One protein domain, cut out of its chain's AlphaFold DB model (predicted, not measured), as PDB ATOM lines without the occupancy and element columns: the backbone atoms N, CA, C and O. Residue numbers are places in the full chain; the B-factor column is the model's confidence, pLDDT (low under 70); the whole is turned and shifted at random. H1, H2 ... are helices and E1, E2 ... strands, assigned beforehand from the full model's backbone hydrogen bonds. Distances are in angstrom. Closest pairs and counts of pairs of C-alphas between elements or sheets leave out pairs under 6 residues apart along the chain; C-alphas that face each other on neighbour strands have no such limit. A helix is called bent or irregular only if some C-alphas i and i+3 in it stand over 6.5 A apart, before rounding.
ATOM      1  N   TYR A  95     310.837 333.718 126.275       98.69
ATOM      2  CA  TYR A  95     311.950 334.230 125.466       98.69
ATOM      3  C   TYR A  95     312.529 335.511 126.066       98.69
ATOM      4  O   TYR A  95     311.859 336.175 126.851       98.69
ATOM      5  N   MET A  96     313.780 335.844 125.749       98.44
ATOM      6  CA  MET A  96     314.497 336.980 126.344       98.44
ATOM      7  C   MET A  96     314.877 338.051 125.318       98.44
ATOM      8  O   MET A  96     315.327 337.719 124.225       98.44
ATOM      9  N   VAL A  97     314.763 339.325 125.715       97.94
ATOM     10  CA  VAL A  97     315.280 340.506 124.996       97.94
ATOM     11  C   VAL A  97     315.894 341.524 125.968       97.94
ATOM     12  O   VAL A  97     315.600 341.503 127.167       97.94
ATOM     13  N   TYR A  98     316.715 342.441 125.447       97.69
ATOM     14  CA  TYR A  98     317.355 343.522 126.205       97.69
ATOM     15  C   TYR A  98     316.807 344.877 125.772       97.69
ATOM     16  O   TYR A  98     316.636 345.131 124.584       97.69
ATOM     17  N   ILE A  99     316.534 345.750 126.738       98.44
ATOM     18  CA  ILE A  99     316.049 347.109 126.507       98.44
ATOM     19  C   ILE A  99     316.920 348.088 127.301       98.44
ATOM     20  O   ILE A  99     316.881 348.082 128.536       98.44
ATOM     21  N   PRO A 100     317.659 348.985 126.628       98.25
ATOM     22  CA  PRO A 100     318.352 350.076 127.297       98.25
ATOM     23  C   PRO A 100     317.365 351.083 127.907       98.25
ATOM     24  O   PRO A 100     316.585 351.727 127.196       98.25
ATOM     25  N   TYR A 101     317.415 351.248 129.229       98.31
ATOM     26  CA  TYR A 101     316.558 352.173 129.967       98.31
ATOM     27  C   TYR A 101     316.707 353.606 129.434       98.31
ATOM     28  O   TYR A 101     317.814 354.116 129.283       98.31
ATOM     29  N   GLY A 102     315.577 354.262 129.167       97.50
ATOM     30  CA  GLY A 102     315.501 355.655 128.722       97.50
ATOM     31  C   GLY A 102     315.820 355.874 127.243       97.50
ATOM     32  O   GLY A 102     315.640 356.986 126.753       97.50
ATOM     33  N   LYS A 103     316.268 354.838 126.521       97.31
ATOM     34  CA  LYS A 103     316.652 354.928 125.099       97.31
ATOM     35  C   LYS A 103     315.738 354.123 124.180       97.31
ATOM     36  O   LYS A 103     315.725 354.359 122.976       97.31
ATOM     37  N   MET A 104     314.987 353.175 124.734       97.88
ATOM     38  CA  MET A 104     314.108 352.290 123.983       97.88
ATOM     39  C   MET A 104     312.818 352.043 124.769       97.88
ATOM     40  O   MET A 104     312.840 351.709 125.947       97.88
ATOM     41  N   GLU A 105     311.678 352.232 124.111       97.25
ATOM     42  CA  GLU A 105     310.356 351.983 124.693       97.25
ATOM     43  C   GLU A 105     310.079 350.477 124.796       97.25
ATOM     44  O   GLU A 105     310.586 349.704 123.984       97.25
ATOM     45  N   PHE A 106     309.207 350.055 125.722       98.56
ATOM     46  CA  PHE A 106     308.811 348.645 125.849       98.56
ATOM     47  C   PHE A 106     308.309 348.099 124.503       98.56
ATOM     48  O   PHE A 106     308.793 347.082 124.016       98.56
ATOM     49  N   ASN A 107     307.431 348.839 123.821       98.12
ATOM     50  CA  ASN A 107     306.855 348.439 122.531       98.12
ATOM     51  C   ASN A 107     307.835 348.404 121.340       98.12
ATOM     52  O   ASN A 107     307.392 348.138 120.223       98.12
ATOM     53  N   HIS A 108     309.141 348.610 121.540       97.25
ATOM     54  CA  HIS A 108     310.140 348.295 120.512       97.25
ATOM     55  C   HIS A 108     310.007 346.842 120.019       97.25
ATOM     56  O   HIS A 108     310.109 346.587 118.823       97.25
ATOM     57  N   TYR A 109     309.660 345.915 120.919       96.94
ATOM     58  CA  TYR A 109     309.435 344.497 120.623       96.94
ATOM     59  C   TYR A 109     307.938 344.127 120.507       96.94
ATOM     60  O   TYR A 109     307.524 343.020 120.854       96.94
ATOM     61  N   ALA A 110     307.085 345.040 120.022       97.31
ATOM     62  CA  ALA A 110     305.635 344.805 119.935       97.31
ATOM     63  C   ALA A 110     305.248 343.571 119.091       97.31
ATOM     64  O   ALA A 110     304.289 342.871 119.426       97.31
ATOM     65  N   SER A 111     305.992 343.272 118.019       95.81
ATOM     66  CA  SER A 111     305.800 342.059 117.207       95.81
ATOM     67  C   SER A 111     306.069 340.785 118.012       95.81
ATOM     68  O   SER A 111     305.294 339.828 117.922       95.81
ATOM     69  N   HIS A 112     307.108 340.783 118.849       97.62
ATOM     70  CA  HIS A 112     307.429 339.683 119.758       97.62
ATOM     71  C   HIS A 112     306.341 339.480 120.800       97.62
ATOM     72  O   HIS A 112     305.920 338.348 121.017       97.62
ATOM     73  N   TYR A 113     305.805 340.550 121.389       98.31
ATOM     74  CA  TYR A 113     304.722 340.430 122.375       98.31
ATOM     75  C   TYR A 113     303.429 339.907 121.759       98.31
ATOM     76  O   TYR A 113     302.747 339.075 122.362       98.31
ATOM     77  N   LYS A 114     303.114 340.337 120.532       97.94
ATOM     78  CA  LYS A 114     301.983 339.803 119.771       97.94
ATOM     79  C   LYS A 114     302.132 338.294 119.569       97.94
ATOM     80  O   LYS A 114     301.213 337.546 119.897       97.94
ATOM     81  N   LYS A 115     303.295 337.841 119.095       97.56
ATOM     82  CA  LYS A 115     303.544 336.415 118.856       97.56
ATOM     83  C   LYS A 115     303.610 335.610 120.163       97.56
ATOM     84  O   LYS A 115     303.064 334.510 120.222       97.56
ATOM     85  N   ALA A 116     304.177 336.167 121.235       98.19
ATOM     86  CA  ALA A 116     304.152 335.562 122.569       98.19
ATOM     87  C   ALA A 116     302.713 335.308 123.040       98.19
ATOM     88  O   ALA A 116     302.386 334.207 123.480       98.19
ATOM     89  N   LYS A 117     301.817 336.283 122.855       97.00
ATOM     90  CA  LYS A 117     300.391 336.136 123.170       97.00
ATOM     91  C   LYS A 117     299.714 335.039 122.343       97.00
ATOM     92  O   LYS A 117     299.005 334.212 122.908       97.00
ATOM     93  N   GLU A 118     299.959 335.001 121.032       96.44
ATOM     94  CA  GLU A 118     299.422 333.977 120.114       96.44
ATOM     95  C   GLU A 118     299.874 332.554 120.482       96.44
ATOM     96  O   GLU A 118     299.153 331.586 120.249       96.44
ATOM     97  N   THR A 119     301.057 332.431 121.086       95.19
ATOM     98  CA  THR A 119     301.695 331.154 121.445       95.19
ATOM     99  C   THR A 119     301.590 330.804 122.929       95.19
ATOM    100  O   THR A 119     302.100 329.767 123.350       95.19
ATOM    101  N   SER A 120     300.905 331.628 123.732       95.06
ATOM    102  CA  SER A 120     300.852 331.496 125.201       95.06
ATOM    103  C   SER A 120     302.238 331.462 125.874       95.06
ATOM    104  O   SER A 120     302.428 330.838 126.925       95.06
ATOM    105  N   ALA A 121     303.211 332.137 125.267       98.06
ATOM    106  CA  ALA A 121     304.534 332.361 125.825       98.06
ATOM    107  C   ALA A 121     304.579 333.666 126.638       98.06
ATOM    108  O   ALA A 121     303.714 334.538 126.529       98.06
ATOM    109  N   GLY A 122     305.610 333.799 127.465       98.50
ATOM    110  CA  GLY A 122     305.972 335.041 128.145       98.50
ATOM    111  C   GLY A 122     307.330 335.566 127.688       98.50
ATOM    112  O   GLY A 122     308.029 334.937 126.893       98.50
ATOM    113  N   MET A 123     307.710 336.726 128.214       98.62
ATOM    114  CA  MET A 123     308.948 337.407 127.838       98.62
ATOM    115  C   MET A 123     309.736 337.843 129.067       98.62
ATOM    116  O   MET A 123     309.189 338.510 129.945       98.62
ATOM    117  N   GLN A 124     311.027 337.527 129.105       98.81
ATOM    118  CA  GLN A 124     311.985 338.191 129.975       98.81
ATOM    119  C   GLN A 124     312.508 339.453 129.302       98.81
ATOM    120  O   GLN A 124     312.997 339.414 128.173       98.81
ATOM    121  N   ILE A 125     312.424 340.565 130.023       98.75
ATOM    122  CA  ILE A 125     312.902 341.867 129.574       98.75
ATOM    123  C   ILE A 125     314.059 342.279 130.475       98.75
ATOM    124  O   ILE A 125     313.858 342.535 131.664       98.75
ATOM    125  N   CYS A 126     315.265 342.336 129.923       98.56
ATOM    126  CA  CYS A 126     316.444 342.839 130.619       98.56
ATOM    127  C   CYS A 126     316.479 344.363 130.471       98.56
ATOM    128  O   CYS A 126     316.783 344.866 129.394       98.56
ATOM    129  N   LEU A 127     316.100 345.097 131.521       98.69
ATOM    130  CA  LEU A 127     316.030 346.561 131.490       98.69
ATOM    131  C   LEU A 127     317.333 347.155 132.032       98.69
ATOM    132  O   LEU A 127     317.586 347.109 133.239       98.69
ATOM    133  N   GLU A 128     318.142 347.715 131.136       98.25
ATOM    134  CA  GLU A 128     319.549 348.037 131.387       98.25
ATOM    135  C   GLU A 128     319.794 349.549 131.511       98.25
ATOM    136  O   GLU A 128     319.723 350.273 130.512       98.25
ATOM    137  N   PRO A 129     320.110 350.075 132.710       97.56
ATOM    138  CA  PRO A 129     320.432 351.487 132.900       97.56
ATOM    139  C   PRO A 129     321.870 351.802 132.473       97.56
ATOM    140  O   PRO A 129     322.734 352.066 133.308       97.56
ATOM    141  N   LEU A 130     322.131 351.785 131.160       96.19
ATOM    142  CA  LEU A 130     323.467 352.028 130.588       96.19
ATOM    143  C   LEU A 130     324.068 353.386 130.992       96.19
ATOM    144  O   LEU A 130     325.283 353.494 131.121       96.19
ATOM    145  N   ASP A 131     323.231 354.395 131.256       95.38
ATOM    146  CA  ASP A 131     323.663 355.718 131.740       95.38
ATOM    147  C   ASP A 131     323.828 355.769 133.280       95.38
ATOM    148  O   ASP A 131     323.977 356.835 133.876       95.38
ATOM    149  N   GLY A 132     323.811 354.609 133.944       94.75
ATOM    150  CA  GLY A 132     323.960 354.444 135.390       94.75
ATOM    151  C   GLY A 132     322.645 354.527 136.171       94.75
ATOM    152  O   GLY A 132     321.619 354.999 135.681       94.75
ATOM    153  N   LEU A 133     322.679 354.077 137.429       97.00
ATOM    154  CA  LEU A 133     321.497 353.986 138.302       97.00
ATOM    155  C   LEU A 133     320.835 355.347 138.589       97.00
ATOM    156  O   LEU A 133     319.622 355.405 138.765       97.00
ATOM    157  N   GLU A 134     321.591 356.445 138.579       95.94
ATOM    158  CA  GLU A 134     321.059 357.801 138.814       95.94
ATOM    159  C   GLU A 134     320.109 358.295 137.713       95.94
ATOM    160  O   GLU A 134     319.286 359.191 137.930       95.94
ATOM    161  N   SER A 135     320.185 357.696 136.522       96.00
ATOM    162  CA  SER A 135     319.246 357.978 135.433       96.00
ATOM    163  C   SER A 135     317.840 357.421 135.706       96.00
ATOM    164  O   SER A 135     316.864 357.886 135.110       96.00
ATOM    165  N   VAL A 136     317.710 356.459 136.628       98.19
ATOM    166  CA  VAL A 136     316.457 355.756 136.921       98.19
ATOM    167  C   VAL A 136     315.613 356.568 137.899       98.19
ATOM    168  O   VAL A 136     315.998 356.797 139.050       98.19
ATOM    169  N   LYS A 137     314.447 357.021 137.431       98.00
ATOM    170  CA  LYS A 137     313.564 357.964 138.131       98.00
ATOM    171  C   LYS A 137     312.104 357.563 137.953       98.00
ATOM    172  O   LYS A 137     311.742 357.018 136.912       98.00
ATOM    173  N   ASP A 138     311.270 357.888 138.941       98.38
ATOM    174  CA  ASP A 138     309.821 357.909 138.734       98.38
ATOM    175  C   ASP A 138     309.516 359.053 137.766       98.38
ATOM    176  O   ASP A 138     309.634 360.228 138.111       98.38
ATOM    177  N   GLY A 139     309.233 358.713 136.519       97.75
ATOM    178  CA  GLY A 139     309.045 359.681 135.455       97.75
ATOM    179  C   GLY A 139     308.283 359.065 134.298       97.75
ATOM    180  O   GLY A 139     308.041 357.855 134.267       97.75
ATOM    181  N   GLU A 140     307.921 359.908 133.332       98.06
ATOM    182  CA  GLU A 140     307.006 359.510 132.262       98.06
ATOM    183  C   GLU A 140     307.512 358.300 131.472       98.06
ATOM    184  O   GLU A 140     306.722 357.413 131.172       98.06
ATOM    185  N   TYR A 141     308.823 358.191 131.228       98.56
ATOM    186  CA  TYR A 141     309.401 357.015 130.574       98.56
ATOM    187  C   TYR A 141     309.068 355.710 131.319       98.56
ATOM    188  O   TYR A 141     308.493 354.796 130.732       98.56
ATOM    189  N   LEU A 142     309.389 355.613 132.616       98.81
ATOM    190  CA  LEU A 142     309.225 354.372 133.381       98.81
ATOM    191  C   LEU A 142     307.744 354.042 133.615       98.81
ATOM    192  O   LEU A 142     307.341 352.883 133.515       98.81
ATOM    193  N   ARG A 143     306.913 355.062 133.853       98.69
ATOM    194  CA  ARG A 143     305.456 354.912 133.982       98.69
ATOM    195  C   ARG A 143     304.825 354.443 132.667       98.69
ATOM    196  O   ARG A 143     304.024 353.511 132.666       98.69
ATOM    197  N   LYS A 144     305.215 355.029 131.532       98.75
ATOM    198  CA  LYS A 144     304.758 354.610 130.199       98.75
ATOM    199  C   LYS A 144     305.231 353.201 129.854       98.75
ATOM    200  O   LYS A 144     304.428 352.415 129.360       98.75
ATOM    201  N   PHE A 145     306.481 352.864 130.168       98.88
ATOM    202  CA  PHE A 145     307.023 351.515 130.018       98.88
ATOM    203  C   PHE A 145     306.174 350.493 130.786       98.88
ATOM    204  O   PHE A 145     305.778 349.478 130.219       98.88
ATOM    205  N   ALA A 146     305.825 350.781 132.046       98.88
ATOM    206  CA  ALA A 146     304.975 349.906 132.852       98.88
ATOM    207  C   ALA A 146     303.566 349.748 132.254       98.88
ATOM    208  O   ALA A 146     303.083 348.628 132.097       98.88
ATOM    209  N   ARG A 147     302.926 350.843 131.820       98.88
ATOM    210  CA  ARG A 147     301.615 350.775 131.146       98.88
ATOM    211  C   ARG A 147     301.668 349.962 129.847       98.88
ATOM    212  O   ARG A 147     300.785 349.148 129.615       98.88
ATOM    213  N   GLN A 148     302.718 350.109 129.038       98.81
ATOM    214  CA  GLN A 148     302.915 349.282 127.840       98.81
ATOM    215  C   GLN A 148     303.116 347.801 128.195       98.81
ATOM    216  O   GLN A 148     302.526 346.931 127.553       98.81
ATOM    217  N   ALA A 149     303.878 347.506 129.254       98.81
ATOM    218  CA  ALA A 149     304.040 346.145 129.757       98.81
ATOM    219  C   ALA A 149     302.705 345.535 130.205       98.81
ATOM    220  O   ALA A 149     302.421 344.383 129.868       98.81
ATOM    221  N   ARG A 150     301.845 346.310 130.876       98.69
ATOM    222  CA  ARG A 150     300.464 345.919 131.191       98.69
ATOM    223  C   ARG A 150     299.655 345.613 129.937       98.69
ATOM    224  O   ARG A 150     299.075 344.534 129.819       98.69
ATOM    225  N   ASP A 151     299.638 346.555 129.002       98.56
ATOM    226  CA  ASP A 151     298.768 346.514 127.825       98.56
ATOM    227  C   ASP A 151     299.192 345.430 126.815       98.56
ATOM    228  O   ASP A 151     298.374 344.979 126.010       98.56
ATOM    229  N   SER A 152     300.433 344.932 126.905       98.31
ATOM    230  CA  SER A 152     300.901 343.764 126.146       98.31
ATOM    231  C   SER A 152     300.055 342.506 126.399       98.31
ATOM    232  O   SER A 152     299.869 341.679 125.502       98.31
ATOM    233  N   GLY A 153     299.506 342.362 127.611       96.81
ATOM    234  CA  GLY A 153     298.675 341.227 128.011       96.81
ATOM    235  C   GLY A 153     299.401 339.878 128.050       96.81
ATOM    236  O   GLY A 153     298.729 338.848 128.078       96.81
ATOM    237  N   ILE A 154     300.737 339.868 128.041       98.44
ATOM    238  CA  ILE A 154     301.558 338.659 128.195       98.44
ATOM    239  C   ILE A 154     302.170 338.580 129.604       98.44
ATOM    240  O   ILE A 154     302.271 339.604 130.290       98.44
ATOM    241  N   PRO A 155     302.609 337.391 130.054       98.62
ATOM    242  CA  PRO A 155     303.492 337.265 131.209       98.62
ATOM    243  C   PRO A 155     304.838 337.953 130.935       98.62
ATOM    244  O   PRO A 155     305.549 337.575 130.001       98.62
ATOM    245  N   VAL A 156     305.199 338.945 131.753       98.88
ATOM    246  CA  VAL A 156     306.468 339.682 131.631       98.88
ATOM    247  C   VAL A 156     307.346 339.405 132.846       98.88
ATOM    248  O   VAL A 156     306.904 339.577 133.976       98.88
ATOM    249  N   PHE A 157     308.598 339.019 132.620       98.88
ATOM    250  CA  PHE A 157     309.626 338.811 133.639       98.88
ATOM    251  C   PHE A 157     310.654 339.938 133.522       98.88
ATOM    252  O   PHE A 157     311.555 339.894 132.686       98.88
ATOM    253  N   LEU A 158     310.496 340.996 134.316       98.94
ATOM    254  CA  LEU A 158     311.350 342.176 134.233       98.94
ATOM    255  C   LEU A 158     312.613 341.978 135.072       98.94
ATOM    256  O   LEU A 158     312.573 341.993 136.304       98.94
ATOM    257  N   ARG A 159     313.745 341.826 134.388       98.69
ATOM    258  CA  ARG A 159     315.083 341.692 134.964       98.69
ATOM    259  C   ARG A 159     315.785 343.052 134.901       98.69
ATOM    260  O   ARG A 159     316.486 343.354 133.941       98.69
ATOM    261  N   PHE A 160     315.536 343.907 135.890       98.69
ATOM    262  CA  PHE A 160     316.125 345.250 135.952       98.69
ATOM    263  C   PHE A 160     317.560 345.211 136.487       98.69
ATOM    264  O   PHE A 160     317.799 344.624 137.545       98.69
ATOM    265  N   ALA A 161     318.485 345.880 135.784       97.69
ATOM    266  CA  ALA A 161     319.886 346.028 136.187       97.69
ATOM    267  C   ALA A 161     320.488 344.687 136.661       97.69
ATOM    268  O   ALA A 161     320.903 344.537 137.817       97.69
ATOM    269  N   ASN A 162     320.435 343.680 135.780       96.12
ATOM    270  CA  ASN A 162     320.950 342.329 136.021       96.12
ATOM    271  C   ASN A 162     322.441 342.336 136.354       96.12
ATOM    272  O   ASN A 162     323.155 343.265 135.997       96.12
ATOM    273  N   GLU A 163     322.918 341.288 137.025       96.50
ATOM    274  CA  GLU A 163     324.358 341.080 137.245       96.50
ATOM    275  C   GLU A 163     325.050 342.265 137.934       96.50
ATOM    276  O   GLU A 163     326.198 342.607 137.673       96.50
ATOM    277  N   MET A 164     324.336 342.907 138.854       95.88
ATOM    278  CA  MET A 164     324.796 344.074 139.613       95.88
ATOM    279  C   MET A 164     326.049 343.822 140.471       95.88
ATOM    280  O   MET A 164     326.704 344.758 140.935       95.88
ATOM    281  N   ASN A 165     326.377 342.557 140.716       95.31
ATOM    282  CA  ASN A 165     327.594 342.133 141.394       95.31
ATOM    283  C   ASN A 165     328.800 341.952 140.453       95.31
ATOM    284  O   ASN A 165     329.918 341.782 140.947       95.31
ATOM    285  N   ASP A 166     328.612 342.050 139.136       91.81
ATOM    286  CA  ASP A 166     329.698 342.209 138.171       91.81
ATOM    287  C   ASP A 166     330.029 343.700 137.992       91.81
ATOM    288  O   ASP A 166     329.168 344.519 137.680       91.81
ATOM    289  N   GLY A 167     331.296 344.063 138.201       87.56
ATOM    290  CA  GLY A 167     331.769 345.444 138.089       87.56
ATOM    291  C   GLY A 167     332.005 345.917 136.660       87.56
ATOM    292  O   GLY A 167     332.302 347.095 136.471       87.56
ATOM    293  N   SER A 168     331.888 345.029 135.670       87.69
ATOM    294  CA  SER A 168     331.942 345.396 134.254       87.69
ATOM    295  C   SER A 168     330.703 346.190 133.808       87.69
ATOM    296  O   SER A 168     330.788 347.019 132.901       87.69
ATOM    297  N   ASN A 169     329.568 345.998 134.490       90.62
ATOM    298  CA  ASN A 169     328.307 346.660 134.174       90.62
ATOM    299  C   ASN A 169     328.303 348.136 134.625       90.62
ATOM    300  O   ASN A 169     328.723 348.434 135.747       90.62
ATOM    301  N   PRO A 170     327.731 349.079 133.844       91.62
ATOM    302  CA  PRO A 170     327.631 350.494 134.233       91.62
ATOM    303  C   PRO A 170     326.937 350.743 135.582       91.62
ATOM    304  O   PRO A 170     327.204 351.757 136.237       91.62
ATOM    305  N   TRP A 171     326.071 349.822 136.009       93.44
ATOM    306  CA  TRP A 171     325.352 349.833 137.286       93.44
ATOM    307  C   TRP A 171     325.953 348.918 138.367       93.44
ATOM    308  O   TRP A 171     325.472 348.943 139.500       93.44
ATOM    309  N   GLY A 172     326.963 348.105 138.051       85.88
ATOM    310  CA  GLY A 172     327.491 347.090 138.962       85.88
ATOM    311  C   GLY A 172     328.665 347.561 139.826       85.88
ATOM    312  O   GLY A 172     329.374 348.496 139.471       85.88
ATOM    313  N   ASN A 173     328.859 346.938 140.997       73.81
ATOM    314  CA  ASN A 173     329.952 347.210 141.962       73.81
ATOM    315  C   ASN A 173     330.205 348.675 142.365       73.81
ATOM    316  O   ASN A 173     331.296 348.999 142.831       73.81
ATOM    317  N   LYS A 174     329.186 349.537 142.271       74.62
ATOM    318  CA  LYS A 174     329.273 350.950 142.675       74.62
ATOM    319  C   LYS A 174     328.650 351.200 144.047       74.62
ATOM    320  O   LYS A 174     329.372 351.405 145.015       74.62
ATOM    321  N   ASP A 175     327.323 351.134 144.139       92.44
ATOM    322  CA  ASP A 175     326.577 351.456 145.361       92.44
ATOM    323  C   ASP A 175     325.402 350.476 145.564       92.44
ATOM    324  O   ASP A 175     324.373 350.577 144.886       92.44
ATOM    325  N   PRO A 176     325.526 349.512 146.499       95.50
ATOM    326  CA  PRO A 176     324.448 348.579 146.803       95.50
ATOM    327  C   PRO A 176     323.184 349.234 147.367       95.50
ATOM    328  O   PRO A 176     322.092 348.701 147.174       95.50
ATOM    329  N   ASN A 177     323.293 350.364 148.068       97.19
ATOM    330  CA  ASN A 177     322.126 351.060 148.607       97.19
ATOM    331  C   ASN A 177     321.359 351.770 147.495       97.19
ATOM    332  O   ASN A 177     320.145 351.581 147.409       97.19
ATOM    333  N   LEU A 178     322.060 352.466 146.598       97.75
ATOM    334  CA  LEU A 178     321.450 353.052 145.403       97.75
ATOM    335  C   LEU A 178     320.809 351.976 144.518       97.75
ATOM    336  O   LEU A 178     319.687 352.147 144.049       97.75
ATOM    337  N   TYR A 179     321.472 350.829 144.333       98.25
ATOM    338  CA  TYR A 179     320.887 349.702 143.601       98.25
ATOM    339  C   TYR A 179     319.560 349.251 144.220       98.25
ATOM    340  O   TYR A 179     318.553 349.151 143.517       98.25
ATOM    341  N   LYS A 180     319.536 349.013 145.540       98.44
ATOM    342  CA  LYS A 180     318.312 348.613 146.249       98.44
ATOM    343  C   LYS A 180     317.228 349.682 146.126       98.44
ATOM    344  O   LYS A 180     316.077 349.330 145.889       98.44
ATOM    345  N   GLU A 181     317.576 350.961 146.248       98.50
ATOM    346  CA  GLU A 181     316.641 352.076 146.062       98.50
ATOM    347  C   GLU A 181     316.002 352.038 144.667       98.50
ATOM    348  O   GLU A 181     314.773 352.012 144.553       98.50
ATOM    349  N   LYS A 182     316.812 351.970 143.603       98.69
ATOM    350  CA  LYS A 182     316.306 351.985 142.222       98.69
ATOM    351  C   LYS A 182     315.548 350.714 141.861       98.69
ATOM    352  O   LYS A 182     314.527 350.801 141.186       98.69
ATOM    353  N   PHE A 183     315.975 349.551 142.351       98.81
ATOM    354  CA  PHE A 183     315.213 348.318 142.158       98.81
ATOM    355  C   PHE A 183     313.825 348.430 142.798       98.81
ATOM    356  O   PHE A 183     312.823 348.126 142.152       98.81
ATOM    357  N   ARG A 184     313.746 348.911 144.047       98.88
ATOM    358  CA  ARG A 184     312.470 349.104 144.759       98.88
ATOM    359  C   ARG A 184     311.585 350.140 144.070       98.88
ATOM    360  O   ARG A 184     310.374 349.953 144.024       98.88
ATOM    361  N   LEU A 185     312.172 351.194 143.503       98.88
ATOM    362  CA  LEU A 185     311.454 352.180 142.697       98.88
ATOM    363  C   LEU A 185     310.806 351.543 141.456       98.88
ATOM    364  O   LEU A 185     309.610 351.724 141.230       98.88
ATOM    365  N   VAL A 186     311.569 350.766 140.680       98.88
ATOM    366  CA  VAL A 186     311.042 350.055 139.503       98.88
ATOM    367  C   VAL A 186     309.971 349.047 139.923       98.88
ATOM    368  O   VAL A 186     308.899 349.025 139.322       98.88
ATOM    369  N   ALA A 187     310.218 348.269 140.982       98.88
ATOM    370  CA  ALA A 187     309.260 347.294 141.499       98.88
ATOM    371  C   ALA A 187     307.935 347.947 141.904       98.88
ATOM    372  O   ALA A 187     306.880 347.499 141.463       98.88
ATOM    373  N   LYS A 188     307.991 349.058 142.652       98.81
ATOM    374  CA  LYS A 188     306.812 349.843 143.037       98.81
ATOM    375  C   LYS A 188     305.985 350.244 141.814       98.81
ATOM    376  O   LYS A 188     304.785 349.999 141.790       98.81
ATOM    377  N   ILE A 189     306.618 350.821 140.791       98.81
ATOM    378  CA  ILE A 189     305.911 351.281 139.586       98.81
ATOM    379  C   ILE A 189     305.285 350.104 138.829       98.81
ATOM    380  O   ILE A 189     304.140 350.201 138.396       98.81
ATOM    381  N   MET A 190     305.992 348.976 138.702       98.75
ATOM    382  CA  MET A 190     305.433 347.782 138.057       98.75
ATOM    383  C   MET A 190     304.266 347.196 138.853       98.75
ATOM    384  O   MET A 190     303.265 346.799 138.265       98.75
ATOM    385  N   HIS A 191     304.344 347.168 140.183       97.56
ATOM    386  CA  HIS A 191     303.248 346.688 141.026       97.56
ATOM    387  C   HIS A 191     302.022 347.611 140.989       97.56
ATOM    388  O   HIS A 191     300.901 347.110 141.054       97.56
ATOM    389  N   GLU A 192     302.217 348.924 140.839       97.88
ATOM    390  CA  GLU A 192     301.135 349.909 140.690       97.88
ATOM    391  C   GLU A 192     300.473 349.860 139.301       97.88
ATOM    392  O   GLU A 192     299.247 349.852 139.196       97.88
ATOM    393  N   GLU A 193     301.267 349.828 138.228       98.50
ATOM    394  CA  GLU A 193     300.785 350.061 136.858       98.50
ATOM    395  C   GLU A 193     300.637 348.779 136.028       98.50
ATOM    396  O   GLU A 193     299.887 348.771 135.050       98.50
ATOM    397  N   ALA A 194     301.360 347.710 136.376       98.50
ATOM    398  CA  ALA A 194     301.561 346.525 135.538       98.50
ATOM    399  C   ALA A 194     301.509 345.209 136.343       98.50
ATOM    400  O   ALA A 194     302.508 344.495 136.480       98.50
ATOM    401  N   PRO A 195     300.331 344.814 136.860       95.69
ATOM    402  CA  PRO A 195     300.192 343.632 137.712       95.69
ATOM    403  C   PRO A 195     300.525 342.299 137.016       95.69
ATOM    404  O   PRO A 195     300.680 341.292 137.702       95.69
ATOM    405  N   ASN A 196     300.690 342.263 135.692       97.75
ATOM    406  CA  ASN A 196     301.203 341.119 134.921       97.75
ATOM    407  C   ASN A 196     302.744 341.050 134.853       97.75
ATOM    408  O   ASN A 196     303.282 340.141 134.225       97.75
ATOM    409  N   VAL A 197     303.473 341.985 135.464       98.81
ATOM    410  CA  VAL A 197     304.943 341.974 135.497       98.81
ATOM    411  C   VAL A 197     305.441 341.254 136.749       98.81
ATOM    412  O   VAL A 197     304.974 341.509 137.857       98.81
ATOM    413  N   VAL A 198     306.391 340.345 136.568       98.75
ATOM    414  CA  VAL A 198     307.184 339.683 137.606       98.75
ATOM    415  C   VAL A 198     308.485 340.457 137.770       98.75
ATOM    416  O   VAL A 198     309.249 340.575 136.811       98.75
ATOM    417  N   MET A 199     308.758 340.961 138.969       98.81
ATOM    418  CA  MET A 199     310.036 341.598 139.288       98.81
ATOM    419  C   MET A 199     311.106 340.552 139.601       98.81
ATOM    420  O   MET A 199     311.027 339.836 140.605       98.81
ATOM    421  N   CYS A 200     312.129 340.489 138.750       98.88
ATOM    422  CA  CYS A 200     313.212 339.518 138.838       98.88
ATOM    423  C   CYS A 200     314.509 340.159 139.349       98.88
ATOM    424  O   CYS A 200     315.082 341.022 138.683       98.88
ATOM    425  N   TRP A 201     315.020 339.690 140.490       98.81
ATOM    426  CA  TRP A 201     316.362 340.041 140.975       98.81
ATOM    427  C   TRP A 201     317.348 338.934 140.604       98.81
ATOM    428  O   TRP A 201     317.174 337.805 141.055       98.81
ATOM    429  N   ALA A 202     318.349 339.233 139.776       98.25
ATOM    430  CA  ALA A 202     319.220 338.222 139.173       98.25
ATOM    431  C   ALA A 202     320.697 338.665 139.159       98.25
ATOM    432  O   ALA A 202     321.096 339.414 138.260       98.25
ATOM    433  N   PRO A 203     321.506 338.264 140.155       97.50
ATOM    434  CA  PRO A 203     322.956 338.450 140.128       97.50
ATOM    435  C   PRO A 203     323.653 337.517 139.124       97.50
ATOM    436  O   PRO A 203     323.064 336.557 138.626       97.50
ATOM    437  N   ASN A 204     324.932 337.788 138.871       95.62
ATOM    438  CA  ASN A 204     325.876 336.867 138.246       95.62
ATOM    439  C   ASN A 204     326.363 335.848 139.293       95.62
ATOM    440  O   ASN A 204     326.487 336.180 140.475       95.62
ATOM    441  N   ASP A 205     326.647 334.612 138.888       92.69
ATOM    442  CA  ASP A 205     327.178 333.577 139.782       92.69
ATOM    443  C   ASP A 205     328.611 333.864 140.254       92.69
ATOM    444  O   ASP A 205     329.079 333.315 141.257       92.69
ATOM    445  N   TRP A 206     329.294 334.767 139.554       87.75
ATOM    446  CA  TRP A 206     330.623 335.238 139.882       87.75
ATOM    447  C   TRP A 206     330.668 336.771 140.037       87.75
ATOM    448  O   TRP A 206     330.064 337.485 139.241       87.75
ATOM    449  N   PRO A 207     331.427 337.312 141.012       88.12
ATOM    450  CA  PRO A 207     332.151 336.609 142.075       88.12
ATOM    451  C   PRO A 207     331.213 335.914 143.069       88.12
ATOM    452  O   PRO A 207     330.147 336.436 143.385       88.12
ATOM    453  N   LYS A 208     331.619 334.765 143.615       85.50
ATOM    454  CA  LYS A 208     330.821 334.055 144.631       85.50
ATOM    455  C   LYS A 208     330.559 334.911 145.871       85.50
ATOM    456  O   LYS A 208     331.423 335.699 146.259       85.50
ATOM    457  N   ASN A 209     329.422 334.698 146.533       87.00
ATOM    458  CA  ASN A 209     329.041 335.357 147.791       87.00
ATOM    459  C   ASN A 209     329.089 336.898 147.735       87.00
ATOM    460  O   ASN A 209     329.352 337.560 148.740       87.00
ATOM    461  N   SER A 210     328.875 337.490 146.557       91.62
ATOM    462  CA  SER A 210     328.986 338.944 146.348       91.62
ATOM    463  C   SER A 210     327.642 339.650 146.148       91.62
ATOM    464  O   SER A 210     327.584 340.883 146.147       91.62
ATOM    465  N   SER A 211     326.560 338.880 145.994       93.88
ATOM    466  CA  SER A 211     325.243 339.383 145.595       93.88
ATOM    467  C   SER A 211     324.401 339.904 146.767       93.88
ATOM    468  O   SER A 211     323.622 340.839 146.600       93.88
ATOM    469  N   ASP A 212     324.604 339.374 147.974       94.06
ATOM    470  CA  ASP A 212     323.758 339.610 149.153       94.06
ATOM    471  C   ASP A 212     323.512 341.079 149.501       94.06
ATOM    472  O   ASP A 212     322.398 341.465 149.856       94.06
ATOM    473  N   LYS A 213     324.538 341.920 149.353       95.38
ATOM    474  CA  LYS A 213     324.463 343.363 149.634       95.38
ATOM    475  C   LYS A 213     323.476 344.115 148.727       95.38
ATOM    476  O   LYS A 213     323.050 345.212 149.088       95.38
ATOM    477  N   TYR A 214     323.106 343.527 147.588       96.94
ATOM    478  CA  TYR A 214     322.202 344.101 146.591       96.94
ATOM    479  C   TYR A 214     320.756 343.610 146.702       96.94
ATOM    480  O   TYR A 214     319.912 344.097 145.953       96.94
ATOM    481  N   TYR A 215     320.444 342.658 147.589       98.00
ATOM    482  CA  TYR A 215     319.084 342.122 147.685       98.00
ATOM    483  C   TYR A 215     318.103 343.200 148.199       98.00
ATOM    484  O   TYR A 215     318.286 343.706 149.309       98.00
ATOM    485  N   PRO A 216     317.058 343.572 147.431       98.19
ATOM    486  CA  PRO A 216     316.207 344.726 147.742       98.19
ATOM    487  C   PRO A 216     315.042 344.420 148.697       98.19
ATOM    488  O   PRO A 216     314.348 345.351 149.110       98.19
ATOM    489  N   GLY A 217     314.844 343.150 149.064       98.12
ATOM    490  CA  GLY A 217     313.787 342.693 149.970       98.12
ATOM    491  C   GLY A 217     312.706 341.856 149.281       98.12
ATOM    492  O   GLY A 217     312.450 341.992 148.086       98.12
ATOM    493  N   ASP A 218     312.071 340.972 150.051       97.50
ATOM    494  CA  ASP A 218     311.055 340.023 149.570       97.50
ATOM    495  C   ASP A 218     309.788 340.692 149.033       97.50
ATOM    496  O   ASP A 218     309.080 340.079 148.238       97.50
ATOM    497  N   ASP A 219     309.493 341.909 149.478       97.19
ATOM    498  CA  ASP A 219     308.351 342.710 149.041       97.19
ATOM    499  C   ASP A 219     308.556 343.309 147.642       97.19
ATOM    500  O   ASP A 219     307.586 343.533 146.927       97.19
ATOM    501  N   ALA A 220     309.808 343.525 147.230       98.50
ATOM    502  CA  ALA A 220     310.144 344.053 145.909       98.50
ATOM    503  C   ALA A 220     310.460 342.958 144.874       98.50
ATOM    504  O   ALA A 220     310.412 343.222 143.674       98.50
ATOM    505  N   VAL A 221     310.813 341.744 145.316       98.75
ATOM    506  CA  VAL A 221     311.258 340.641 144.444       98.75
ATOM    507  C   VAL A 221     310.195 339.554 144.344       98.75
ATOM    508  O   VAL A 221     309.889 338.883 145.330       98.75
ATOM    509  N   ASP A 222     309.711 339.294 143.133       98.75
ATOM    510  CA  ASP A 222     308.793 338.189 142.856       98.75
ATOM    511  C   ASP A 222     309.561 336.884 142.593       98.75
ATOM    512  O   ASP A 222     309.211 335.837 143.143       98.75
TER     513      ASP A 222
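Overview. This is residues 95 to 222 of the 582 residues of the protein "Beta-1,3-xylanase TXYA" of Andreesenia angusta (UniProt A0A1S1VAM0). A strongly twisted sheet of four parallel strands, in the order E1 E2 E3 E4, has H1 and H3 over one face, making two layers, while H2 sits between these helices and only grazes the sheet. After E4, residues 202 to 222 run out and fold back without a named element. The 128 printed residues hold three named helices and four named strands, alternating E1 H1 E2 H2 E3 H3 E4, mixed in class. The whole is compact, with a radius of gyration of the C-alphas of 14.1 A, and spans 40 by 29 by 27 A.

Arrangement. E1, residues 95 to 100, is parallel to E2, residues 122 to 128; N 97 and O 124 are 3.0 A apart. E3, residues 156 to 160, follows, N 157 and O 123 at 2.8 A, then E4, residues 197 to 201, N 198 and O 156 at 2.8 A. H1, residues 106 to 119, runs along the strands over E1 and E2, height 8.9 A. H3, residues 176 to 193, runs along E3 and E4 on the same face, height 9.8 A. H2, residues 140 to 151, touches H1 at the C-alphas of Phe 145 and Phe 106, 5.4 A, and H3 at those of Ala 146 and Met 190, 5.6 A. H1 and H3 are apart. E1 H1 E2, E2 H2 E3 and E3 H3 E4 are strand-helix-strand units, parallel neighbour strands joined through a helix, with right-handed crossovers. Every O i to N i+4 pair is within hydrogen-bond range in H2 and H3, and 7 of 10 in H1.

Along the chain. E1 begins at C-alpha 95, (311.950, 334.230, 125.466), and E4 ends at C-alpha 201, (316.362, 340.041, 140.975). H1 is 19.4 A, E2 19.1 A and H3 25.7 A long. H1 is irregular: C-alphas 108 and 111 are 8.3 A apart.

Size, cuts and confidence. The C-alphas of Glu 118 and Lys 174 are farthest apart, 41.1 A. The printed part has no cut. The links E2 to H2 and E3 to H3 are long. Mean pLDDT of the printed part is 96.5; no printed residue is under 70.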